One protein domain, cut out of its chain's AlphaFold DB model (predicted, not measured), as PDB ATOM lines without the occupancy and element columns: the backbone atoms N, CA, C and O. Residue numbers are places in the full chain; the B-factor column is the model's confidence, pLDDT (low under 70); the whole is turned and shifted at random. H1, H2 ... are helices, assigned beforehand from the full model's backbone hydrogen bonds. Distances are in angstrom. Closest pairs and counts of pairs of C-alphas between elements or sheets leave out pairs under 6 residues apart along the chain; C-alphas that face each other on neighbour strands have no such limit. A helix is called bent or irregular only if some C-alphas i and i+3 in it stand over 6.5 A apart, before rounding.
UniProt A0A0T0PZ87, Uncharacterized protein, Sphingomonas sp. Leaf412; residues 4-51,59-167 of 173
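This is residues 4 to 51 and 59 to 167 of the 173 residues of an uncharacterized protein of Sphingomonas sp. Leaf412 (UniProt A0A0T0PZ87). A large lobe of crossed helices has H4 and H8 crossing at its core, H10 packed on both and H7 on H4, with H5 and H6 next to H7. A looser lobe at the other end holds H1 with H3 packed on it, H9 lies between the lobes, and H2 touches no helix; residues 31 to 38 stick out. The printed part has 157 residues with ten named helices, H1 to H10 in chain order, and no named strand, an all helix domain. It is compact, with a radius of gyration of the C-alphas of 17.0 A, and spans 52 by 39 by 26 A.

H1, residues 4 to 20, touches H3, residues 45 to 49, with its residues 10 to 14 alone; the closest C-alphas, of Gly 14 and Ile 48, are 6.6 A apart. H1 only just touches H9, residues 136 to 142, with 3 pairs of C-alphas within 8 A, the closest Met 20 and Tyr 141 at 6.4 A. H2, residues 24 to 32, is apart from H1. H9 and H8, residues 119 to 132, form a helical hairpin that only just touches, with 3 pairs of C-alphas within 8 A, the closest Arg 131 and His 139 at 5.8 A. H8 touches H4, residues 59 to 73, about perpendicular at 85 degrees, the closest C-alphas being Ala 66 and Gly 126 at 4.1 A. H10, residues 154 to 166, touches H4 at a steep tilt of 60 degrees, opposite ways, closest at the C-alphas of Ala 69 and Ser 160, 5.0 A. H7, residues 96 to 104, touches H4, closest at the C-alphas of Ile 72 and Ala 102, 4.6 A. H5, residues 75 to 79, touches H7, with the C-alphas of Ala 75 and Ile 103 closest at 5.0 A. H6, residues 84 to 94, and H7 touch only at the corner, only just, with 3 pairs within 8 A, the closest C-alphas Ala 91 and Leu 99 at 5.9 A. Every O i to N i+4 pair is within hydrogen-bond range in H1 to H7 and H10; H8 has 8 of 10, and H9 has 0 of 3 but 3 of 4 O i to N i+3 pairs.

H1 runs 24.8 A from C-alpha 4 at (210.383, 205.121, 106.887) to C-alpha 20. H4 measures 20.3 A, H8 20.4 A, and H10 18.4 A, ending at C-alpha 166 at (180.943, 215.360, 98.610). H9 is irregular, with C-alphas 137 and 140 7.1 A apart, and H8 only just, with C-alphas 120 and 123 6.8 A apart.

The two C-alphas farthest apart are those of Ala 4 and Ile 82, 57.3 A. Residues 52 to 58 are not printed, and C-alphas 51 and 59 are 15.9 A apart across the cut. The links H2 to H3, H7 to H8 and H9 to H10 are long. The mean pLDDT of the printed part is 85.3, with residues 20 to 41 and 149 to 150 under 70.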
ATOM      1  N   ALA A   4     210.966 205.809 105.735       74.69
ATOM      2  CA  ALA A   4     210.383 205.121 106.887       74.69
ATOM      3  C   ALA A   4     208.916 205.523 107.123       74.69
ATOM      4  O   ALA A   4     208.083 204.658 107.394       74.69
ATOM      5  N   ALA A   5     208.585 206.810 106.972       74.62
ATOM      6  CA  ALA A   5     207.216 207.309 107.113       74.62
ATOM      7  C   ALA A   5     206.294 206.780 106.000       74.62
ATOM      8  O   ALA A   5     205.155 206.408 106.267       74.62
ATOM      9  N   GLU A   6     206.801 206.684 104.771       77.88
ATOM     10  CA  GLU A   6     206.063 206.123 103.635       77.88
ATOM     11  C   GLU A   6     205.762 204.628 103.825       77.88
ATOM     12  O   GLU A   6     204.620 204.192 103.672       77.88
ATOM     13  N   ARG A   7     206.753 203.844 104.273       76.19
ATOM     14  CA  ARG A   7     206.555 202.423 104.608       76.19
ATOM     15  C   ARG A   7     205.548 202.228 105.738       76.19
ATOM     16  O   ARG A   7     204.709 201.337 105.648       76.19
ATOM     17  N   ALA A   8     205.599 203.062 106.778       77.31
ATOM     18  CA  ALA A   8     204.638 203.011 107.877       77.31
ATOM     19  C   ALA A   8     203.207 203.339 107.407       77.31
ATOM     20  O   ALA A   8     202.253 202.675 107.815       77.31
ATOM     21  N   ALA A   9     203.054 204.315 106.506       75.19
ATOM     22  CA  ALA A   9     201.762 204.667 105.928       75.19
ATOM     23  C   ALA A   9     201.177 203.515 105.095       75.19
ATOM     24  O   ALA A   9     200.028 203.132 105.318       75.19
ATOM     25  N   LEU A  10     201.975 202.915 104.205       79.38
ATOM     26  CA  LEU A  10     201.553 201.766 103.395       79.38
ATOM     27  C   LEU A  10     201.217 200.543 104.254       79.38
ATOM     28  O   LEU A  10     200.221 199.870 103.993       79.38
ATOM     29  N   ALA A  11     201.995 200.278 105.307       78.62
ATOM     30  CA  ALA A  11     201.717 199.189 106.241       78.62
ATOM     31  C   ALA A  11     200.371 199.378 106.957       78.62
ATOM     32  O   ALA A  11     199.605 198.423 107.087       78.62
ATOM     33  N   ARG A  12     200.046 200.612 107.366       80.56
ATOM     34  CA  ARG A  12     198.757 200.943 107.989       80.56
ATOM     35  C   ARG A  12     197.586 200.758 107.021       80.56
ATOM     36  O   ARG A  12     196.595 200.136 107.393       80.56
ATOM     37  N   ILE A  13     197.714 201.243 105.783       79.25
ATOM     38  CA  ILE A  13     196.690 201.048 104.743       79.25
ATOM     39  C   ILE A  13     196.488 199.548 104.493       79.25
ATOM     40  O   ILE A  13     195.363 199.058 104.530       79.25
ATOM     41  N   GLY A  14     197.580 198.797 104.319       76.38
ATOM     42  CA  GLY A  14     197.534 197.350 104.124       76.38
ATOM     43  C   GLY A  14     196.844 196.613 105.275       76.38
ATOM     44  O   GLY A  14     196.003 195.751 105.025       76.38
ATOM     45  N   ALA A  15     197.140 196.972 106.527       76.69
ATOM     46  CA  ALA A  15     196.506 196.374 107.703       76.69
ATOM     47  C   ALA A  15     194.985 196.614 107.730       76.69
ATOM     48  O   ALA A  15     194.223 195.665 107.934       76.69
ATOM     49  N   ASN A  16     194.541 197.843 107.446       78.06
ATOM     50  CA  ASN A  16     193.118 198.192 107.379       78.06
ATOM     51  C   ASN A  16     192.395 197.403 106.278       78.06
ATOM     52  O   ASN A  16     191.345 196.804 106.512       78.06
ATOM     53  N   LEU A  17     192.989 197.337 105.083       76.00
ATOM     54  CA  LEU A  17     192.431 196.592 103.956       76.00
ATOM     55  C   LEU A  17     192.326 195.086 104.258       76.00
ATOM     56  O   LEU A  17     191.324 194.446 103.928       76.00
ATOM     57  N   ILE A  18     193.333 194.503 104.919       74.50
ATOM     58  CA  ILE A  18     193.309 193.093 105.332       74.50
ATOM     59  C   ILE A  18     192.177 192.825 106.328       74.50
ATOM     60  O   ILE A  18     191.498 191.810 106.187       74.50
ATOM     61  N   ALA A  19     191.957 193.718 107.297       72.75
ATOM     62  CA  ALA A  19     190.871 193.580 108.266       72.75
ATOM     63  C   ALA A  19     189.491 193.566 107.580       72.75
ATOM     64  O   ALA A  19     188.635 192.745 107.908       72.75
ATOM     65  N   MET A  20     189.288 194.406 106.562       69.06
ATOM     66  CA  MET A  20     188.022 194.463 105.826       69.06
ATOM     67  C   MET A  20     187.725 193.239 104.956       69.06
ATOM     68  O   MET A  20     186.558 192.845 104.840       69.06
ATOM     69  N   ALA A  21     188.756 192.624 104.362       65.12
ATOM     70  CA  ALA A  21     188.625 191.440 103.502       65.12
ATOM     71  C   ALA A  21     188.047 190.202 104.231       65.12
ATOM     72  O   ALA A  21     187.748 189.186 103.587       65.12
ATOM     73  N   GLY A  22     187.868 190.296 105.553       60.00
ATOM     74  CA  GLY A  22     187.290 189.276 106.417       60.00
ATOM     75  C   GLY A  22     188.342 188.374 107.058       60.00
ATOM     76  O   GLY A  22     189.512 188.311 106.648       60.00
ATOM     77  N   GLU A  23     187.912 187.642 108.082       56.38
ATOM     78  CA  GLU A  23     188.768 186.701 108.795       56.38
ATOM     79  C   GLU A  23     189.225 185.554 107.874       56.38
ATOM     80  O   GLU A  23     188.677 185.307 106.794       56.38
ATOM     81  N   ARG A  24     190.274 184.818 108.271       53.25
ATOM     82  CA  ARG A  24     190.741 183.637 107.511       53.25
ATOM     83  C   ARG A  24     189.613 182.618 107.260       53.25
ATOM     84  O   ARG A  24     189.672 181.929 106.244       53.25
ATOM     85  N   GLY A  25     188.609 182.547 108.141       49.94
ATOM     86  CA  GLY A  25     187.438 181.668 108.020       49.94
ATOM     87  C   GLY A  25     186.532 182.011 106.834       49.94
ATOM     88  O   GLY A  25     186.279 181.145 105.997       49.94
ATOM     89  N   ASP A  26     186.152 183.282 106.683       54.19
ATOM     90  CA  ASP A  26     185.284 183.755 105.588       54.19
ATOM     91  C   ASP A  26     185.917 183.565 104.208       54.19
ATOM     92  O   ASP A  26     185.233 183.299 103.218       54.19
ATOM     93  N   ARG A  27     187.246 183.692 104.135       56.34
ATOM     94  CA  ARG A  27     188.008 183.447 102.902       56.34
ATOM     95  C   ARG A  27     187.980 181.976 102.494       56.34
ATOM     96  O   ARG A  27     187.896 181.675 101.306       56.34
ATOM     97  N   ARG A  28     188.033 181.065 103.470       50.69
ATOM     98  CA  ARG A  28     188.042 179.614 103.238       50.69
ATOM     99  C   ARG A  28     186.650 179.082 102.896       50.69
ATOM    100  O   ARG A  28     186.535 178.215 102.037       50.69
ATOM    101  N   ALA A  29     185.601 179.638 103.503       54.25
ATOM    102  CA  ALA A  29     184.217 179.306 103.161       54.25
ATOM    103  C   ALA A  29     183.890 179.663 101.696       54.25
ATOM    104  O   ALA A  29     183.337 178.839 100.970       54.25
ATOM    105  N   ARG A  30     184.339 180.835 101.218       56.19
ATOM    106  CA  ARG A  30     184.165 181.269  99.818       56.19
ATOM    107  C   ARG A  30     184.936 180.415  98.807       56.19
ATOM    108  O   ARG A  30     184.403 180.117  97.745       56.19
ATOM    109  N   SER A  31     186.144 179.947  99.140       53.94
ATOM    110  CA  SER A  31     186.920 179.075  98.239       53.94
ATOM    111  C   SER A  31     186.330 177.668  98.070       53.94
ATOM    112  O   SER A  31     186.612 177.009  97.075       53.94
ATOM    113  N   VAL A  32     185.540 177.191  99.039       54.50
ATOM    114  CA  VAL A  32     184.923 175.850  99.008       54.50
ATOM    115  C   VAL A  32     183.530 175.882  98.359       54.50
ATOM    116  O   VAL A  32     183.090 174.875  97.814       54.50
ATOM    117  N   GLY A  33     182.863 177.042  98.338       54.16
ATOM    118  CA  GLY A  33     181.500 177.224  97.818       54.16
ATOM    119  C   GLY A  33     181.329 177.225  96.291       54.16
ATOM    120  O   GLY A  33     180.225 177.473  95.822       54.16
ATOM    121  N   GLY A  34     182.376 176.958  95.502       47.12
ATOM    122  CA  GLY A  34     182.251 176.806  94.045       47.12
ATOM    123  C   GLY A  34     182.059 178.106  93.252       47.12
ATOM    124  O   GLY A  34     181.646 178.048  92.094       47.12
ATOM    125  N   ASP A  35     182.375 179.265  93.839       51.47
ATOM    126  CA  ASP A  35     182.287 180.561  93.161       51.47
ATOM    127  C   ASP A  35     183.346 180.635  92.040       51.47
ATOM    128  O   ASP A  35     184.537 180.833  92.282       51.47
ATOM    129  N   ARG A  36     182.924 180.397  90.788       52.44
ATOM    130  CA  ARG A  36     183.766 180.360  89.571       52.44
ATOM    131  C   ARG A  36     184.200 181.754  89.099       52.44
ATOM    132  O   ARG A  36     184.356 181.989  87.900       52.44
ATOM    133  N   ARG A  37     184.386 182.703  90.013       57.69
ATOM    134  CA  ARG A  37     184.928 184.012  89.649       57.69
ATOM    135  C   ARG A  37     186.409 183.862  89.284       57.69
ATOM    136  O   ARG A  37     187.130 183.133  89.970       57.69
ATOM    137  N   PRO A  38     186.882 184.524  88.213       59.00
ATOM    138  CA  PRO A  38     188.305 184.586  87.907       59.00
ATOM    139  C   PRO A  38     189.082 185.051  89.137       59.00
ATOM    140  O   PRO A  38     188.671 186.001  89.805       59.00
ATOM    141  N   VAL A  39     190.197 184.382  89.442       60.16
ATOM    142  CA  VAL A  39     191.078 184.796  90.540       60.16
ATOM    143  C   VAL A  39     191.538 186.228  90.247       60.16
ATOM    144  O   VAL A  39     192.164 186.442  89.204       60.16
ATOM    145  N   PRO A  40     191.229 187.217  91.108       62.66
ATOM    146  CA  PRO A  40     191.651 188.586  90.861       62.66
ATOM    147  C   PRO A  40     193.184 188.661  90.855       62.66
ATOM    148  O   PRO A  40     193.840 187.887  91.566       62.66
ATOM    149  N   PRO A  41     193.776 189.584  90.074       68.00
ATOM    150  CA  PRO A  41     195.217 189.776  90.073       68.00
ATOM    151  C   PRO A  41     195.716 190.051  91.496       68.00
ATOM    152  O   PRO A  41     195.032 190.681  92.308       68.00
ATOM    153  N   ALA A  42     196.910 189.544  91.813       72.62
ATOM    154  CA  ALA A  42     197.507 189.747  93.124       72.62
ATOM    155  C   ALA A  42     197.698 191.249  93.386       72.62
ATOM    156  O   ALA A  42     198.327 191.942  92.594       72.62
ATOM    157  N   THR A  43     197.165 191.734  94.508       76.19
ATOM    158  CA  THR A  43     197.305 193.129  94.939       76.19
ATOM    159  C   THR A  43     198.766 193.431  95.278       76.19
ATOM    160  O   THR A  43     199.324 192.832  96.201       76.19
ATOM    161  N   GLY A  44     199.387 194.355  94.545       79.06
ATOM    162  CA  GLY A  44     200.740 194.841  94.795       79.06
ATOM    163  C   GLY A  44     200.777 196.100  95.668       79.06
ATOM    164  O   GLY A  44     199.752 196.705  95.980       79.06
ATOM    165  N   PHE A  45     201.982 196.544  96.040       77.31
ATOM    166  CA  PHE A  45     202.158 197.789  96.806       77.31
ATOM    167  C   PHE A  45     201.639 199.027  96.065       77.31
ATOM    168  O   PHE A  45     201.088 199.919  96.703       77.31
ATOM    169  N   ALA A  46     201.784 199.068  94.738       83.19
ATOM    170  CA  ALA A  46     201.265 200.158  93.916       83.19
ATOM    171  C   ALA A  46     199.729 200.246  93.985       83.19
ATOM    172  O   ALA A  46     199.190 201.341  94.115       83.19
ATOM    173  N   ASP A  47     199.031 199.104  93.996       83.31
ATOM    174  CA  ASP A  47     197.569 199.067  94.120       83.31
ATOM    175  C   ASP A  47     197.111 199.552  95.499       83.31
ATOM    176  O   ASP A  47     196.147 200.300  95.610       83.31
ATOM    177  N   ILE A  48     197.829 199.161  96.557       80.56
ATOM    178  CA  ILE A  48     197.559 199.621  97.928       80.56
ATOM    179  C   ILE A  48     197.796 201.131  98.042       80.56
ATOM    180  O   ILE A  48     197.011 201.824  98.683       80.56
ATOM    181  N   ALA A  49     198.853 201.651  97.414       81.38
ATOM    182  CA  ALA A  49     199.143 203.083  97.385       81.38
ATOM    183  C   ALA A  49     198.075 203.880  96.616       81.38
ATOM    184  O   ALA A  49     197.776 205.013  96.983       81.38
ATOM    185  N   ALA A  50     197.488 203.281  95.576       82.56
ATOM    186  CA  ALA A  50     196.413 203.865  94.778       82.56
ATOM    187  C   ALA A  50     195.007 203.623  95.361       82.56
ATOM    188  O   ALA A  50     194.020 204.089  94.788       82.56
ATOM    189  N   ALA A  51     194.889 202.895  96.477       86.12
ATOM    190  CA  ALA A  51     193.599 202.590  97.077       86.12
ATOM    191  C   ALA A  51     192.916 203.882  97.557       86.12
ATOM    192  O   ALA A  51     193.505 204.639  98.338       86.12
ATOM    193  N   ARG A  59     182.460 199.175 107.347       89.94
ATOM    194  CA  ARG A  59     181.456 198.566 106.444       89.94
ATOM    195  C   ARG A  59     180.123 199.317 106.402       89.94
ATOM    196  O   ARG A  59     179.467 199.343 105.361       89.94
ATOM    197  N   GLU A  60     179.717 199.915 107.514       90.00
ATOM    198  CA  GLU A  60     178.500 200.727 107.593       90.00
ATOM    199  C   GLU A  60     178.619 202.012 106.770       90.00
ATOM    200  O   GLU A  60     177.712 202.344 106.009       90.00
ATOM    201  N   GLU A  61     179.760 202.699 106.851       91.62
ATOM    202  CA  GLU A  61     180.051 203.868 106.016       91.62
ATOM    203  C   GLU A  61     180.130 203.490 104.539       91.62
ATOM    204  O   GLU A  61     179.529 204.166 103.709       91.62
ATOM    205  N   LEU A  62     180.783 202.369 104.213       93.38
ATOM    206  CA  LEU A  62     180.806 201.829 102.852       93.38
ATOM    207  C   LEU A  62     179.399 201.503 102.342       93.38
ATOM    208  O   LEU A  62     179.103 201.731 101.174       93.38
ATOM    209  N   THR A  63     178.513 201.008 103.209       94.50
ATOM    210  CA  THR A  63     177.114 200.730 102.853       94.50
ATOM    211  C   THR A  63     176.345 202.021 102.571       94.50
ATOM    212  O   THR A  63     175.639 202.096 101.568       94.50
ATOM    213  N   ARG A  64     176.510 203.057 103.405       94.88
ATOM    214  CA  ARG A  64     175.905 204.380 103.164       94.88
ATOM    215  C   ARG A  64     176.425 205.008 101.871       94.88
ATOM    216  O   ARG A  64     175.636 205.519 101.080       94.88
ATOM    217  N   LEU A  65     177.733 204.924 101.635       95.88
ATOM    218  CA  LEU A  65     178.363 205.395 100.405       95.88
ATOM    219  C   LEU A  65     177.814 204.655  99.179       95.88
ATOM    220  O   LEU A  65     177.466 205.301  98.196       95.88
ATOM    221  N   ALA A  66     177.694 203.326  99.250       96.12
ATOM    222  CA  ALA A  66     177.142 202.507  98.175       96.12
ATOM    223  C   ALA A  66     175.703 202.916  97.832       96.12
ATOM    224  O   ALA A  66     175.395 203.120  96.662       96.12
ATOM    225  N   LEU A  67     174.835 203.095  98.833       96.69
ATOM    226  CA  LEU A  67     173.446 203.515  98.612       96.69
ATOM    227  C   LEU A  67     173.359 204.893  97.945       96.69
ATOM    228  O   LEU A  67     172.652 205.051  96.953       96.69
ATOM    229  N   ARG A  68     174.130 205.877  98.420       96.69
ATOM    230  CA  ARG A  68     174.188 207.210  97.795       96.69
ATOM    231  C   ARG A  68     174.713 207.145  96.364       96.69
ATOM    232  O   ARG A  68     174.148 207.765  95.469       96.69
ATOM    233  N   ALA A  69     175.772 206.373  96.136       96.88
ATOM    234  CA  ALA A  69     176.340 206.188  94.808       96.88
ATOM    235  C   ALA A  69     175.349 205.501  93.851       96.88
ATOM    236  O   ALA A  69     175.297 205.880  92.684       96.88
ATOM    237  N   ALA A  70     174.532 204.555  94.333       96.94
ATOM    238  CA  ALA A  70     173.463 203.939  93.547       96.94
ATOM    239  C   ALA A  70     172.402 204.961  93.124       96.94
ATOM    240  O   ALA A  70     172.046 205.011  91.948       96.94
ATOM    241  N   LEU A  71     171.932 205.800  94.056       97.50
ATOM    242  CA  LEU A  71     170.962 206.850  93.736       97.50
ATOM    243  C   LEU A  71     171.510 207.818  92.688       97.50
ATOM    244  O   LEU A  71     170.834 208.106  91.709       97.50
ATOM    245  N   ILE A  72     172.753 208.274  92.853       97.81
ATOM    246  CA  ILE A  72     173.378 209.202  91.903       97.81
ATOM    247  C   ILE A  72     173.574 208.537  90.534       97.81
ATOM    248  O   ILE A  72     173.321 209.167  89.510       97.81
ATOM    249  N   ALA A  73     173.958 207.259  90.494       97.38
ATOM    250  CA  ALA A  73     174.066 206.514  89.243       97.38
ATOM    251  C   ALA A  73     172.711 206.407  88.519       97.38
ATOM    252  O   ALA A  73     172.672 206.466  87.292       97.38
ATOM    253  N   MET A  74     171.609 206.302  89.267       97.38
ATOM    254  CA  MET A  74     170.236 206.288  88.750       97.38
ATOM    255  C   MET A  74     169.600 207.678  88.616       97.38
ATOM    256  O   MET A  74     168.415 207.762  88.301       97.38
ATOM    257  N   ALA A  75     170.329 208.774  88.850       97.62
ATOM    258  CA  ALA A  75     169.731 210.107  88.953       97.62
ATOM    259  C   ALA A  75     168.822 210.494  87.770       97.62
ATOM    260  O   ALA A  75     167.727 210.997  88.025       97.62
ATOM    261  N   PRO A  76     169.174 210.217  86.496       97.62
ATOM    262  CA  PRO A  76     168.272 210.483  85.376       97.62
ATOM    263  C   PRO A  76     166.963 209.684  85.438       97.62
ATOM    264  O   PRO A  76     165.900 210.230  85.151       97.62
ATOM    265  N   ALA A  77     167.018 208.416  85.858       96.88
ATOM    266  CA  ALA A  77     165.830 207.585  86.034       96.88
ATOM    267  C   ALA A  77     164.965 208.065  87.212       96.88
ATOM    268  O   ALA A  77     163.741 208.071  87.105       96.88
ATOM    269  N   LEU A  78     165.588 208.519  88.305       97.50
ATOM    270  CA  LEU A  78     164.888 209.111  89.449       97.50
ATOM    271  C   LEU A  78     164.164 210.402  89.050       97.50
ATOM    272  O   LEU A  78     162.977 210.544  89.326       97.50
ATOM    273  N   ALA A  79     164.849 211.307  88.346       97.44
ATOM    274  CA  ALA A  79     164.292 212.588  87.911       97.44
ATOM    275  C   ALA A  79     163.144 212.443  86.896       97.44
ATOM    276  O   ALA A  79     162.276 213.311  86.818       97.44
ATOM    277  N   ALA A  80     163.134 211.359  86.115       97.06
ATOM    278  CA  ALA A  80     162.081 211.059  85.146       97.06
ATOM    279  C   ALA A  80     160.910 210.246  85.734       97.06
ATOM    280  O   ALA A  80     159.915 210.025  85.039       97.06
ATOM    281  N   SER A  81     161.021 209.761  86.973       95.62
ATOM    282  CA  SER A  81     160.030 208.856  87.555       95.62
ATOM    283  C   SER A  81     158.798 209.588  88.081       95.62
ATOM    284  O   SER A  81     158.887 210.639  88.710       95.62
ATOM    285  N   ILE A  82     157.635 208.974  87.864       95.06
ATOM    286  CA  ILE A  82     156.343 209.384  88.434       95.06
ATOM    287  C   ILE A  82     155.837 208.392  89.492       95.06
ATOM    288  O   ILE A  82     154.761 208.585  90.059       95.06
ATOM    289  N   ASP A  83     156.591 207.319  89.753       96.00
ATOM    290  CA  ASP A  83     156.240 206.316  90.756       96.00
ATOM    291  C   ASP A  83     156.604 206.824  92.156       96.00
ATOM    292  O   ASP A  83     157.696 206.598  92.682       96.00
ATOM    293  N   GLY A  84     155.659 207.539  92.767       94.56
ATOM    294  CA  GLY A  84     155.816 208.066  94.120       94.56
ATOM    295  C   GLY A  84     155.927 206.990  95.206       94.56
ATOM    296  O   GLY A  84     156.403 207.298  96.298       94.56
ATOM    297  N   GLY A  85     155.501 205.748  94.942       96.94
ATOM    298  CA  GLY A  85     155.665 204.632  95.875       96.94
ATOM    299  C   GLY A  85     157.120 204.187  95.924       96.94
ATOM    300  O   GLY A  85     157.740 204.205  96.986       96.94
ATOM    301  N   TRP A  86     157.688 203.914  94.752       96.75
ATOM    302  CA  TRP A  86     159.102 203.578  94.601       96.75
ATOM    303  C   TRP A  86     160.028 204.677  95.146       96.75
ATOM    304  O   TRP A  86     160.944 204.386  95.915       96.75
ATOM    305  N   LEU A  87     159.758 205.952  94.832       96.94
ATOM    306  CA  LEU A  87     160.550 207.077  95.353       96.94
ATOM    307  C   LEU A  87     160.480 207.184  96.885       96.94
ATOM    308  O   LEU A  87     161.494 207.444  97.530       96.94
ATOM    309  N   ARG A  88     159.308 206.937  97.482       97.12
ATOM    310  CA  ARG A  88     159.140 206.944  98.942       97.12
ATOM    311  C   ARG A  88     159.911 205.810  99.610       97.12
ATOM    312  O   ARG A  88     160.513 206.026 100.658       97.12
ATOM    313  N   GLU A  89     159.901 204.617  99.027       97.50
ATOM    314  CA  GLU A  89     160.669 203.481  99.548       97.50
ATOM    315  C   GLU A  89     162.180 203.733  99.474       97.50
ATOM    316  O   GLU A  89     162.902 203.437 100.427       97.50
ATOM    317  N   LEU A  90     162.657 204.350  98.388       96.31
ATOM    318  CA  LEU A  90     164.053 204.774  98.275       96.31
ATOM    319  C   LEU A  90     164.411 205.838  99.319       96.31
ATOM    320  O   LEU A  90     165.419 205.688 100.005       96.31
ATOM    321  N   ALA A  91     163.568 206.857  99.506       95.25
ATOM    322  CA  ALA A  91     163.767 207.872 100.539       95.25
ATOM    323  C   ALA A  91     163.804 207.264 101.951       95.25
ATOM    324  O   ALA A  91     164.661 207.628 102.750       95.25
ATOM    325  N   ALA A  92     162.937 206.295 102.251       95.19
ATOM    326  CA  ALA A  92     162.954 205.586 103.531       95.19
ATOM    327  C   ALA A  92     164.251 204.781 103.742       95.19
ATOM    328  O   ALA A  92     164.713 204.635 104.872       95.19
ATOM    329  N   LEU A  93     164.856 204.273 102.663       93.31
ATOM    330  CA  LEU A  93     166.109 203.521 102.711       93.31
ATOM    331  C   LEU A  93     167.346 204.423 102.870       93.31
ATOM    332  O   LEU A  93     168.312 204.024 103.524       93.31
ATOM    333  N   THR A  94     167.357 205.604 102.248       91.62
ATOM    334  CA  THR A  94     168.569 206.438 102.115       91.62
ATOM    335  C   THR A  94     168.506 207.796 102.806       91.62
ATOM    336  O   THR A  94     169.542 208.453 102.927       91.62
ATOM    337  N   GLY A  95     167.317 208.219 103.229       93.56
ATOM    338  CA  GLY A  95     166.985 209.590 103.609       93.56
ATOM    339  C   GLY A  95     166.520 210.428 102.410       93.56
ATOM    340  O   GLY A  95     167.046 210.281 101.302       93.56
ATOM    341  N   GLU A  96     165.561 211.327 102.650       93.31
ATOM    342  CA  GLU A  96     164.997 212.244 101.643       93.31
ATOM    343  C   GLU A  96     166.072 213.161 101.043       93.31
ATOM    344  O   GLU A  96     166.214 213.221  99.826       93.31
ATOM    345  N   GLY A  97     166.930 213.766 101.873       92.81
ATOM    346  CA  GLY A  97     167.993 214.653 101.385       92.81
ATOM    347  C   GLY A  97     168.989 213.968 100.438       92.81
ATOM    348  O   GLY A  97     169.481 214.584  99.493       92.81
ATOM    349  N   ALA A  98     169.262 212.671 100.633       93.38
ATOM    350  CA  ALA A  98     170.113 211.908  99.720       93.38
ATOM    351  C   ALA A  98     169.429 211.651  98.367       93.38
ATOM    352  O   ALA A  98     170.099 211.674  97.331       93.38
ATOM    353  N   LEU A  99     168.113 211.422  98.378       95.94
ATOM    354  CA  LEU A  99     167.308 211.248  97.173       95.94
ATOM    355  C   LEU A  99     167.203 212.557  96.383       95.94
ATOM    356  O   LEU A  99     167.501 212.568  95.189       95.94
ATOM    357  N   ASP A 100     166.876 213.661  97.051       95.75
ATOM    358  CA  ASP A 100     166.774 214.984  96.430       95.75
ATOM    359  C   ASP A 100     168.109 215.425  95.827       95.75
ATOM    360  O   ASP A 100     168.169 215.905  94.691       95.75
ATOM    361  N   HIS A 101     169.207 215.194  96.553       95.12
ATOM    362  CA  HIS A 101     170.546 215.462  96.046       95.12
ATOM    363  C   HIS A 101     170.859 214.650  94.783       95.12
ATOM    364  O   HIS A 101     171.402 215.194  93.819       95.12
ATOM    365  N   ALA A 102     170.507 213.361  94.761       96.94
ATOM    366  CA  ALA A 102     170.696 212.533  93.578       96.94
ATOM    367  C   ALA A 102     169.880 213.059  92.391       96.94
ATOM    368  O   ALA A 102     170.443 213.247  91.317       96.94
ATOM    369  N   ILE A 103     168.595 213.380  92.583       97.06
ATOM    370  CA  ILE A 103     167.726 213.936  91.531       97.06
ATOM    371  C   ILE A 103     168.315 215.231  90.955       97.06
ATOM    372  O   ILE A 103     168.383 215.391  89.735       97.06
ATOM    373  N   ALA A 104     168.820 216.126  91.810       97.12
ATOM    374  CA  ALA A 104     169.447 217.377  91.382       97.12
ATOM    375  C   ALA A 104     170.691 217.167  90.493       97.12
ATOM    376  O   ALA A 104     171.021 218.022  89.670       97.12
ATOM    377  N   LEU A 105     171.374 216.024  90.620       97.00
ATOM    378  CA  LEU A 105     172.552 215.679  89.825       97.00
ATOM    379  C   LEU A 105     172.233 215.056  88.462       97.00
ATOM    380  O   LEU A 105     173.166 214.873  87.678       97.00
ATOM    381  N   ALA A 106     170.967 214.770  88.136       97.00
ATOM    382  CA  ALA A 106     170.582 214.107  86.888       97.00
ATOM    383  C   ALA A 106     171.225 214.708  85.614       97.00
ATOM    384  O   ALA A 106     171.759 213.934  84.817       97.00
ATOM    385  N   PRO A 107     171.301 216.044  85.423       96.31
ATOM    386  CA  PRO A 107     171.935 216.631  84.234       96.31
ATOM    387  C   PRO A 107     173.456 216.424  84.155       96.31
ATOM    388  O   PRO A 107     174.056 216.643  83.109       96.31
ATOM    389  N   SER A 108     174.094 216.052  85.268       94.31
ATOM    390  CA  SER A 108     175.548 215.881  85.384       94.31
ATOM    391  C   SER A 108     175.999 214.431  85.192       94.31
ATOM    392  O   SER A 108     177.203 214.162  85.231       94.31
ATOM    393  N   ILE A 109     175.058 213.495  85.027       96.06
ATOM    394  CA  ILE A 109     175.370 212.075  84.867       96.06
ATOM    395  C   ILE A 109     175.620 211.758  83.388       96.06
ATOM    396  O   ILE A 109     174.764 212.041  82.547       96.06
ATOM    397  N   PRO A 110     176.781 211.168  83.046       93.81
ATOM    398  CA  PRO A 110     177.096 210.817  81.667       93.81
ATOM    399  C   PRO A 110     176.188 209.692  81.157       93.81
ATOM    400  O   PRO A 110     175.731 208.849  81.928       93.81
ATOM    401  N   ASP A 111     175.954 209.684  79.843       91.25
ATOM    402  CA  ASP A 111     175.279 208.606  79.105       91.25
ATOM    403  C   ASP A 111     173.886 208.213  79.638       91.25
ATOM    404  O   ASP A 111     173.411 207.106  79.403       91.25
ATOM    405  N   GLY A 112     173.211 209.118  80.357       91.62
ATOM    406  CA  GLY A 112     171.891 208.860  80.941       91.62
ATOM    407  C   GLY A 112     171.907 207.990  82.204       91.62
ATOM    408  O   GLY A 112     170.841 207.658  82.717       91.62
ATOM    409  N   GLY A 113     173.085 207.670  82.746       94.25
ATOM    410  CA  GLY A 113     173.226 206.921  83.994       94.25
ATOM    411  C   GLY A 113     172.835 205.448  83.883       94.25
ATOM    412  O   GLY A 113     173.036 204.799  82.860       94.25
ATOM    413  N   ILE A 114     172.323 204.904  84.984       95.12
ATOM    414  CA  ILE A 114     171.829 203.531  85.096       95.12
ATOM    415  C   ILE A 114     170.299 203.549  85.125       95.12
ATOM    416  O   ILE A 114     169.685 204.447  85.702       95.12
ATOM    417  N   ALA A 115     169.686 202.534  84.515       94.12
ATOM    418  CA  ALA A 115     168.245 202.329  84.583       94.12
ATOM    419  C   ALA A 115     167.761 202.142  86.033       94.12
ATOM    420  O   ALA A 115     168.508 201.683  86.899       94.12
ATOM    421  N   ALA A 116     166.491 202.464  86.284       94.12
ATOM    422  CA  ALA A 116     165.865 202.216  87.578       94.12
ATOM    423  C   ALA A 116     165.944 200.727  87.955       94.12
ATOM    424  O   ALA A 116     165.676 199.855  87.123       94.12
ATOM    425  N   VAL A 117     166.279 200.449  89.215       94.31
ATOM    426  CA  VAL A 117     166.255 199.097  89.788       94.31
ATOM    427  C   VAL A 117     165.236 199.004  90.930       94.31
ATOM    428  O   VAL A 117     164.899 200.022  91.544       94.31
ATOM    429  N   PRO A 118     164.748 197.790  91.246       94.81
ATOM    430  CA  PRO A 118     163.969 197.543  92.456       94.81
ATOM    431  C   PRO A 118     164.691 198.006  93.733       94.81
ATOM    432  O   PRO A 118     165.922 197.986  93.806       94.81
ATOM    433  N   VAL A 119     163.932 198.405  94.761       95.12
ATOM    434  CA  VAL A 119     164.495 198.961  96.008       95.12
ATOM    435  C   VAL A 119     165.476 197.989  96.678       95.12
ATOM    436  O   VAL A 119     166.562 198.402  97.088       95.12
ATOM    437  N   ASP A 120     165.159 196.696  96.705       93.94
ATOM    438  CA  ASP A 120     166.002 195.628  97.261       93.94
ATOM    439  C   ASP A 120     167.313 195.405  96.479       93.94
ATOM    440  O   ASP A 120     168.334 195.034  97.066       93.94
ATOM    441  N   ALA A 121     167.332 195.721  95.182       94.62
ATOM    442  CA  ALA A 121     168.522 195.672  94.333       94.62
ATOM    443  C   ALA A 121     169.433 196.911  94.465       94.62
ATOM    444  O   ALA A 121     170.608 196.854  94.089       94.62
ATOM    445  N   THR A 122     168.947 198.014  95.047       94.94
ATOM    446  CA  THR A 122     169.685 199.295  95.150       94.94
ATOM    447  C   THR A 122     171.041 199.139  95.835       94.94
ATOM    448  O   THR A 122     172.049 199.694  95.392       94.94
ATOM    449  N   LYS A 123     171.107 198.340  96.907       95.00
ATOM    450  CA  LYS A 123     172.363 198.099  97.631       95.00
ATOM    451  C   LYS A 123     173.380 197.353  96.766       95.00
ATOM    452  O   LYS A 123     174.559 197.695  96.796       95.00
ATOM    453  N   ALA A 124     172.937 196.343  96.018       94.81
ATOM    454  CA  ALA A 124     173.802 195.567  95.133       94.81
ATOM    455  C   ALA A 124     174.380 196.452  94.019       94.81
ATOM    456  O   ALA A 124     175.599 196.489  93.853       94.81
ATOM    457  N   LEU A 125     173.526 197.261  93.378       95.94
ATOM    458  CA  LEU A 125     173.941 198.271  92.402       95.94
ATOM    459  C   LEU A 125     174.987 199.228  92.988       95.94
ATOM    460  O   LEU A 125     176.014 199.488  92.365       95.94
ATOM    461  N   GLY A 126     174.770 199.720  94.208       95.94
ATOM    462  CA  GLY A 126     175.711 200.615  94.880       95.94
ATOM    463  C   GLY A 126     177.111 200.025  95.020       95.94
ATOM    464  O   GLY A 126     178.103 200.698  94.750       95.94
ATOM    465  N   PHE A 127     177.215 198.749  95.389       95.69
ATOM    466  CA  PHE A 127     178.513 198.082  95.468       95.69
ATOM    467  C   PHE A 127     179.124 197.783  94.098       95.69
ATOM    468  O   PHE A 127     180.350 197.792  93.986       95.69
ATOM    469  N   ASP A 128     178.324 197.592  93.051       94.69
ATOM    470  CA  ASP A 128     178.844 197.497  91.681       94.69
ATOM    471  C   ASP A 128     179.404 198.831  91.192       94.69
ATOM    472  O   ASP A 128     180.466 198.855  90.570       94.69
ATOM    473  N   VAL A 129     178.765 199.948  91.554       95.94
ATOM    474  CA  VAL A 129     179.301 201.297  91.333       95.94
ATOM    475  C   VAL A 129     180.652 201.457  92.042       95.94
ATOM    476  O   VAL A 129     181.619 201.904  91.424       95.94
ATOM    477  N   LEU A 130     180.761 201.033  93.309       95.44
ATOM    478  CA  LEU A 130     182.033 201.072  94.044       95.44
ATOM    479  C   LEU A 130     183.121 200.215  93.383       95.44
ATOM    480  O   LEU A 130     184.255 200.670  93.250       95.44
ATOM    481  N   ARG A 131     182.795 198.995  92.938       93.44
ATOM    482  CA  ARG A 131     183.743 198.117  92.230       93.44
ATOM    483  C   ARG A 131     184.174 198.709  90.891       93.44
ATOM    484  O   ARG A 131     185.360 198.669  90.580       93.44
ATOM    485  N   ALA A 132     183.256 199.294  90.125       93.50
ATOM    486  CA  ALA A 132     183.552 199.895  88.824       93.50
ATOM    487  C   ALA A 132     184.526 201.084  88.912       93.50
ATOM    488  O   ALA A 132     185.246 201.361  87.955       93.50
ATOM    489  N   ALA A 133     184.594 201.760  90.063       92.81
ATOM    490  CA  ALA A 133     185.560 202.828  90.312       92.81
ATOM    491  C   ALA A 133     186.895 202.354  90.912       92.81
ATOM    492  O   ALA A 133     187.797 203.168  91.124       92.81
ATOM    493  N   LEU A 134     187.028 201.062  91.219       90.12
ATOM    494  CA  LEU A 134     188.257 200.474  91.737       90.12
ATOM    495  C   LEU A 134     189.037 199.759  90.628       90.12
ATOM    496  O   LEU A 134     188.441 199.071  89.793       90.12
ATOM    497  N   PRO A 135     190.379 199.801  90.675       87.75
ATOM    498  CA  PRO A 135     191.206 198.848  89.951       87.75
ATOM    499  C   PRO A 135     190.792 197.397  90.270       87.75
ATOM    500  O   PRO A 135     190.545 197.089  91.443       87.75
ATOM    501  N   PRO A 136     190.791 196.471  89.288       86.50
ATOM    502  CA  PRO A 136     190.388 195.074  89.497       86.50
ATOM    503  C   PRO A 136     191.112 194.362  90.651       86.50
ATOM    504  O   PRO A 136     190.518 193.560  91.369       86.50
ATOM    505  N   ALA A 137     192.384 194.698  90.892       85.88
ATOM    506  CA  ALA A 137     193.189 194.139  91.982       85.88
ATOM    507  C   ALA A 137     192.648 194.458  93.392       85.88
ATOM    508  O   ALA A 137     193.005 193.780  94.359       85.88
ATOM    509  N   LEU A 138     191.794 195.482  93.522       87.31
ATOM    510  CA  LEU A 138     191.190 195.911  94.784       87.31
ATOM    511  C   LEU A 138     189.755 195.396  94.979       87.31
ATOM    512  O   LEU A 138     189.217 195.519  96.079       87.31
ATOM    513  N   HIS A 139     189.134 194.767  93.972       87.50
ATOM    514  CA  HIS A 139     187.738 194.297  94.055       87.50
ATOM    515  C   HIS A 139     187.505 193.320  95.209       87.50
ATOM    516  O   HIS A 139     186.476 193.391  95.877       87.50
ATOM    517  N   ARG A 140     188.517 192.499  95.517       84.25
ATOM    518  CA  ARG A 140     188.519 191.530  96.626       84.25
ATOM    519  C   ARG A 140     188.181 192.124  98.000       84.25
ATOM    520  O   ARG A 140     187.754 191.406  98.903       84.25
ATOM    521  N   TYR A 141     188.404 193.424  98.194       84.56
ATOM    522  CA  TYR A 141     188.099 194.110  99.454       84.56
ATOM    523  C   TYR A 141     186.599 194.401  99.623       84.56
ATOM    524  O   TYR A 141     186.157 194.719 100.726       84.56
ATOM    525  N   LEU A 142     185.812 194.216  98.558       89.50
ATOM    526  CA  LEU A 142     184.354 194.323  98.531       89.50
ATOM    527  C   LEU A 142     183.664 192.970  98.267       89.50
ATOM    528  O   LEU A 142     182.473 192.942  97.962       89.50
ATOM    529  N   ASP A 143     184.368 191.840  98.399       86.62
ATOM    530  CA  ASP A 143     183.784 190.499  98.187       86.62
ATOM    531  C   ASP A 143     182.707 190.129  99.216       86.62
ATOM    532  O   ASP A 143     181.879 189.259  98.974       86.62
ATOM    533  N   TRP A 144     182.743 190.754 100.394       84.81
ATOM    534  CA  TRP A 144     181.724 190.568 101.428       84.81
ATOM    535  C   TRP A 144     180.393 191.234 101.060       84.81
ATOM    536  O   TRP A 144     179.366 190.927 101.661       84.81
ATOM    537  N   ALA A 145     180.419 192.188 100.128       88.69
ATOM    538  CA  ALA A 145     179.269 192.985  99.756       88.69
ATOM    539  C   ALA A 145     178.491 192.324  98.607       88.69
ATOM    540  O   ALA A 145     179.098 191.649  97.770       88.69
ATOM    541  N   PRO A 146     177.167 192.535  98.508       87.75
ATOM    542  CA  PRO A 146     176.395 192.026  97.380       87.75
ATOM    543  C   PRO A 146     176.915 192.608  96.057       87.75
ATOM    544  O   PRO A 146     177.521 193.680  96.025       87.75
ATOM    545  N   GLY A 147     176.711 191.882  94.965       82.19
ATOM    546  CA  GLY A 147     176.870 192.394  93.606       82.19
ATOM    547  C   GLY A 147     175.597 192.112  92.832       82.19
ATOM    548  O   GLY A 147     174.925 191.117  93.108       82.19
ATOM    549  N   GLY A 148     175.239 193.020  91.942       75.00
ATOM    550  CA  GLY A 148     174.139 192.871  91.009       75.00
ATOM    551  C   GLY A 148     174.601 192.248  89.695       75.00
ATOM    552  O   GLY A 148     175.750 191.837  89.526       75.00
ATOM    553  N   GLU A 149     173.666 192.165  88.754       68.06
ATOM    554  CA  GLU A 149     173.904 191.605  87.420       68.06
ATOM    555  C   GLU A 149     174.340 192.672  86.400       68.06
ATOM    556  O   GLU A 149     174.848 192.336  85.331       68.06
ATOM    557  N   ALA A 150     174.172 193.961  86.725       66.88
ATOM    558  CA  ALA A 150     174.389 195.069  85.801       66.88
ATOM    559  C   ALA A 150     175.740 195.768  86.058       66.88
ATOM    560  O   ALA A 150     175.892 196.461  87.067       66.88
ATOM    561  N   PRO A 151     176.729 195.644  85.154       75.56
ATOM    562  CA  PRO A 151     177.979 196.379  85.285       75.56
ATOM    563  C   PRO A 151     177.738 197.887  85.121       75.56
ATOM    564  O   PRO A 151     177.114 198.330  84.157       75.56
ATOM    565  N   CYS A 152     178.268 198.690  86.045       88.25
ATOM    566  CA  CYS A 152     178.218 200.147  85.953       88.25
ATOM    567  C   CYS A 152     179.331 200.671  85.021       88.25
ATOM    568  O   CYS A 152     180.497 200.304  85.219       88.25
ATOM    569  N   PRO A 153     179.034 201.542  84.035       93.00
ATOM    570  CA  PRO A 153     180.061 202.182  83.223       93.00
ATOM    571  C   PRO A 153     181.055 202.981  84.091       93.00
ATOM    572  O   PRO A 153     180.624 203.737  84.966       93.00
ATOM    573  N   PRO A 154     182.377 202.903  83.837       91.69
ATOM    574  CA  PRO A 154     183.381 203.572  84.672       91.69
ATOM    575  C   PRO A 154     183.184 205.089  84.815       91.69
ATOM    576  O   PRO A 154     183.441 205.647  85.879       91.69
ATOM    577  N   ALA A 155     182.698 205.765  83.767       94.06
ATOM    578  CA  ALA A 155     182.423 207.202  83.797       94.06
ATOM    579  C   ALA A 155     181.276 207.553  84.761       94.06
ATOM    580  O   ALA A 155     181.412 208.466  85.579       94.06
ATOM    581  N   VAL A 156     180.180 206.786  84.713       96.12
ATOM    582  CA  VAL A 156     179.054 206.919  85.650       96.12
ATOM    583  C   VAL A 156     179.529 206.624  87.071       96.12
ATOM    584  O   VAL A 156     179.237 207.396  87.985       96.12
ATOM    585  N   ALA A 157     180.328 205.570  87.261       95.56
ATOM    586  CA  ALA A 157     180.851 205.203  88.572       95.56
ATOM    587  C   ALA A 157     181.729 206.300  89.192       95.56
ATOM    588  O   ALA A 157     181.541 206.671  90.352       95.56
ATOM    589  N   ALA A 158     182.643 206.872  88.406       93.94
ATOM    590  CA  ALA A 158     183.525 207.941  88.855       93.94
ATOM    591  C   ALA A 158     182.744 209.195  89.283       93.94
ATOM    592  O   ALA A 158     183.002 209.747  90.357       93.94
ATOM    593  N   VAL A 159     181.761 209.632  88.483       95.81
ATOM    594  CA  VAL A 159     180.906 210.784  88.822       95.81
ATOM    595  C   VAL A 159     180.055 210.493  90.057       95.81
ATOM    596  O   VAL A 159     179.948 211.351  90.936       95.81
ATOM    597  N   SER A 160     179.496 209.288  90.156       96.12
ATOM    598  CA  SER A 160     178.621 208.897  91.263       96.12
ATOM    599  C   SER A 160     179.359 208.890  92.594       96.12
ATOM    600  O   SER A 160     178.898 209.502  93.552       96.12
ATOM    601  N   ILE A 161     180.545 208.281  92.648       95.19
ATOM    602  CA  ILE A 161     181.340 208.236  93.881       95.19
ATOM    603  C   ILE A 161     181.855 209.618  94.261       95.19
ATOM    604  O   ILE A 161     181.781 209.988  95.429       95.19
ATOM    605  N   ARG A 162     182.346 210.404  93.293       95.06
ATOM    606  CA  ARG A 162     182.821 211.767  93.564       95.06
ATOM    607  C   ARG A 162     181.742 212.604  94.252       95.06
ATOM    608  O   ARG A 162     182.037 213.267  95.240       95.06
ATOM    609  N   ASN A 163     180.511 212.557  93.746       95.19
ATOM    610  CA  ASN A 163     179.398 213.295  94.337       95.19
ATOM    611  C   ASN A 163     178.924 212.671  95.658       95.19
ATOM    612  O   ASN A 163     178.703 213.394  96.621       95.19
ATOM    613  N   ALA A 164     178.866 211.340  95.760       93.88
ATOM    614  CA  ALA A 164     178.476 210.665  96.998       93.88
ATOM    615  C   ALA A 164     179.421 210.977  98.174       93.88
ATOM    616  O   ALA A 164     178.976 211.046  99.319       93.88
ATOM    617  N   LEU A 165     180.713 211.183  97.891       92.12
ATOM    618  CA  LEU A 165     181.720 211.595  98.875       92.12
ATOM    619  C   LEU A 165     181.646 213.084  99.234       92.12
ATOM    620  O   LEU A 165     182.081 213.455 100.318       92.12
ATOM    621  N   ALA A 166     181.123 213.932  98.341       87.19
ATOM    622  CA  ALA A 166     180.943 215.360  98.610       87.19
ATOM    623  C   ALA A 166     179.816 215.618  99.626       87.19
ATOM    624  O   ALA A 166     179.816 216.642 100.306       87.19
ATOM    625  N   VAL A 167     178.897 214.662  99.777       71.75
ATOM    626  CA  VAL A 167     177.858 214.657 100.810       71.75
ATOM    627  C   VAL A 167     178.450 214.107 102.120       71.75
ATOM    628  O   VAL A 167     178.259 212.942 102.467       71.75
TER     629      VAL A 167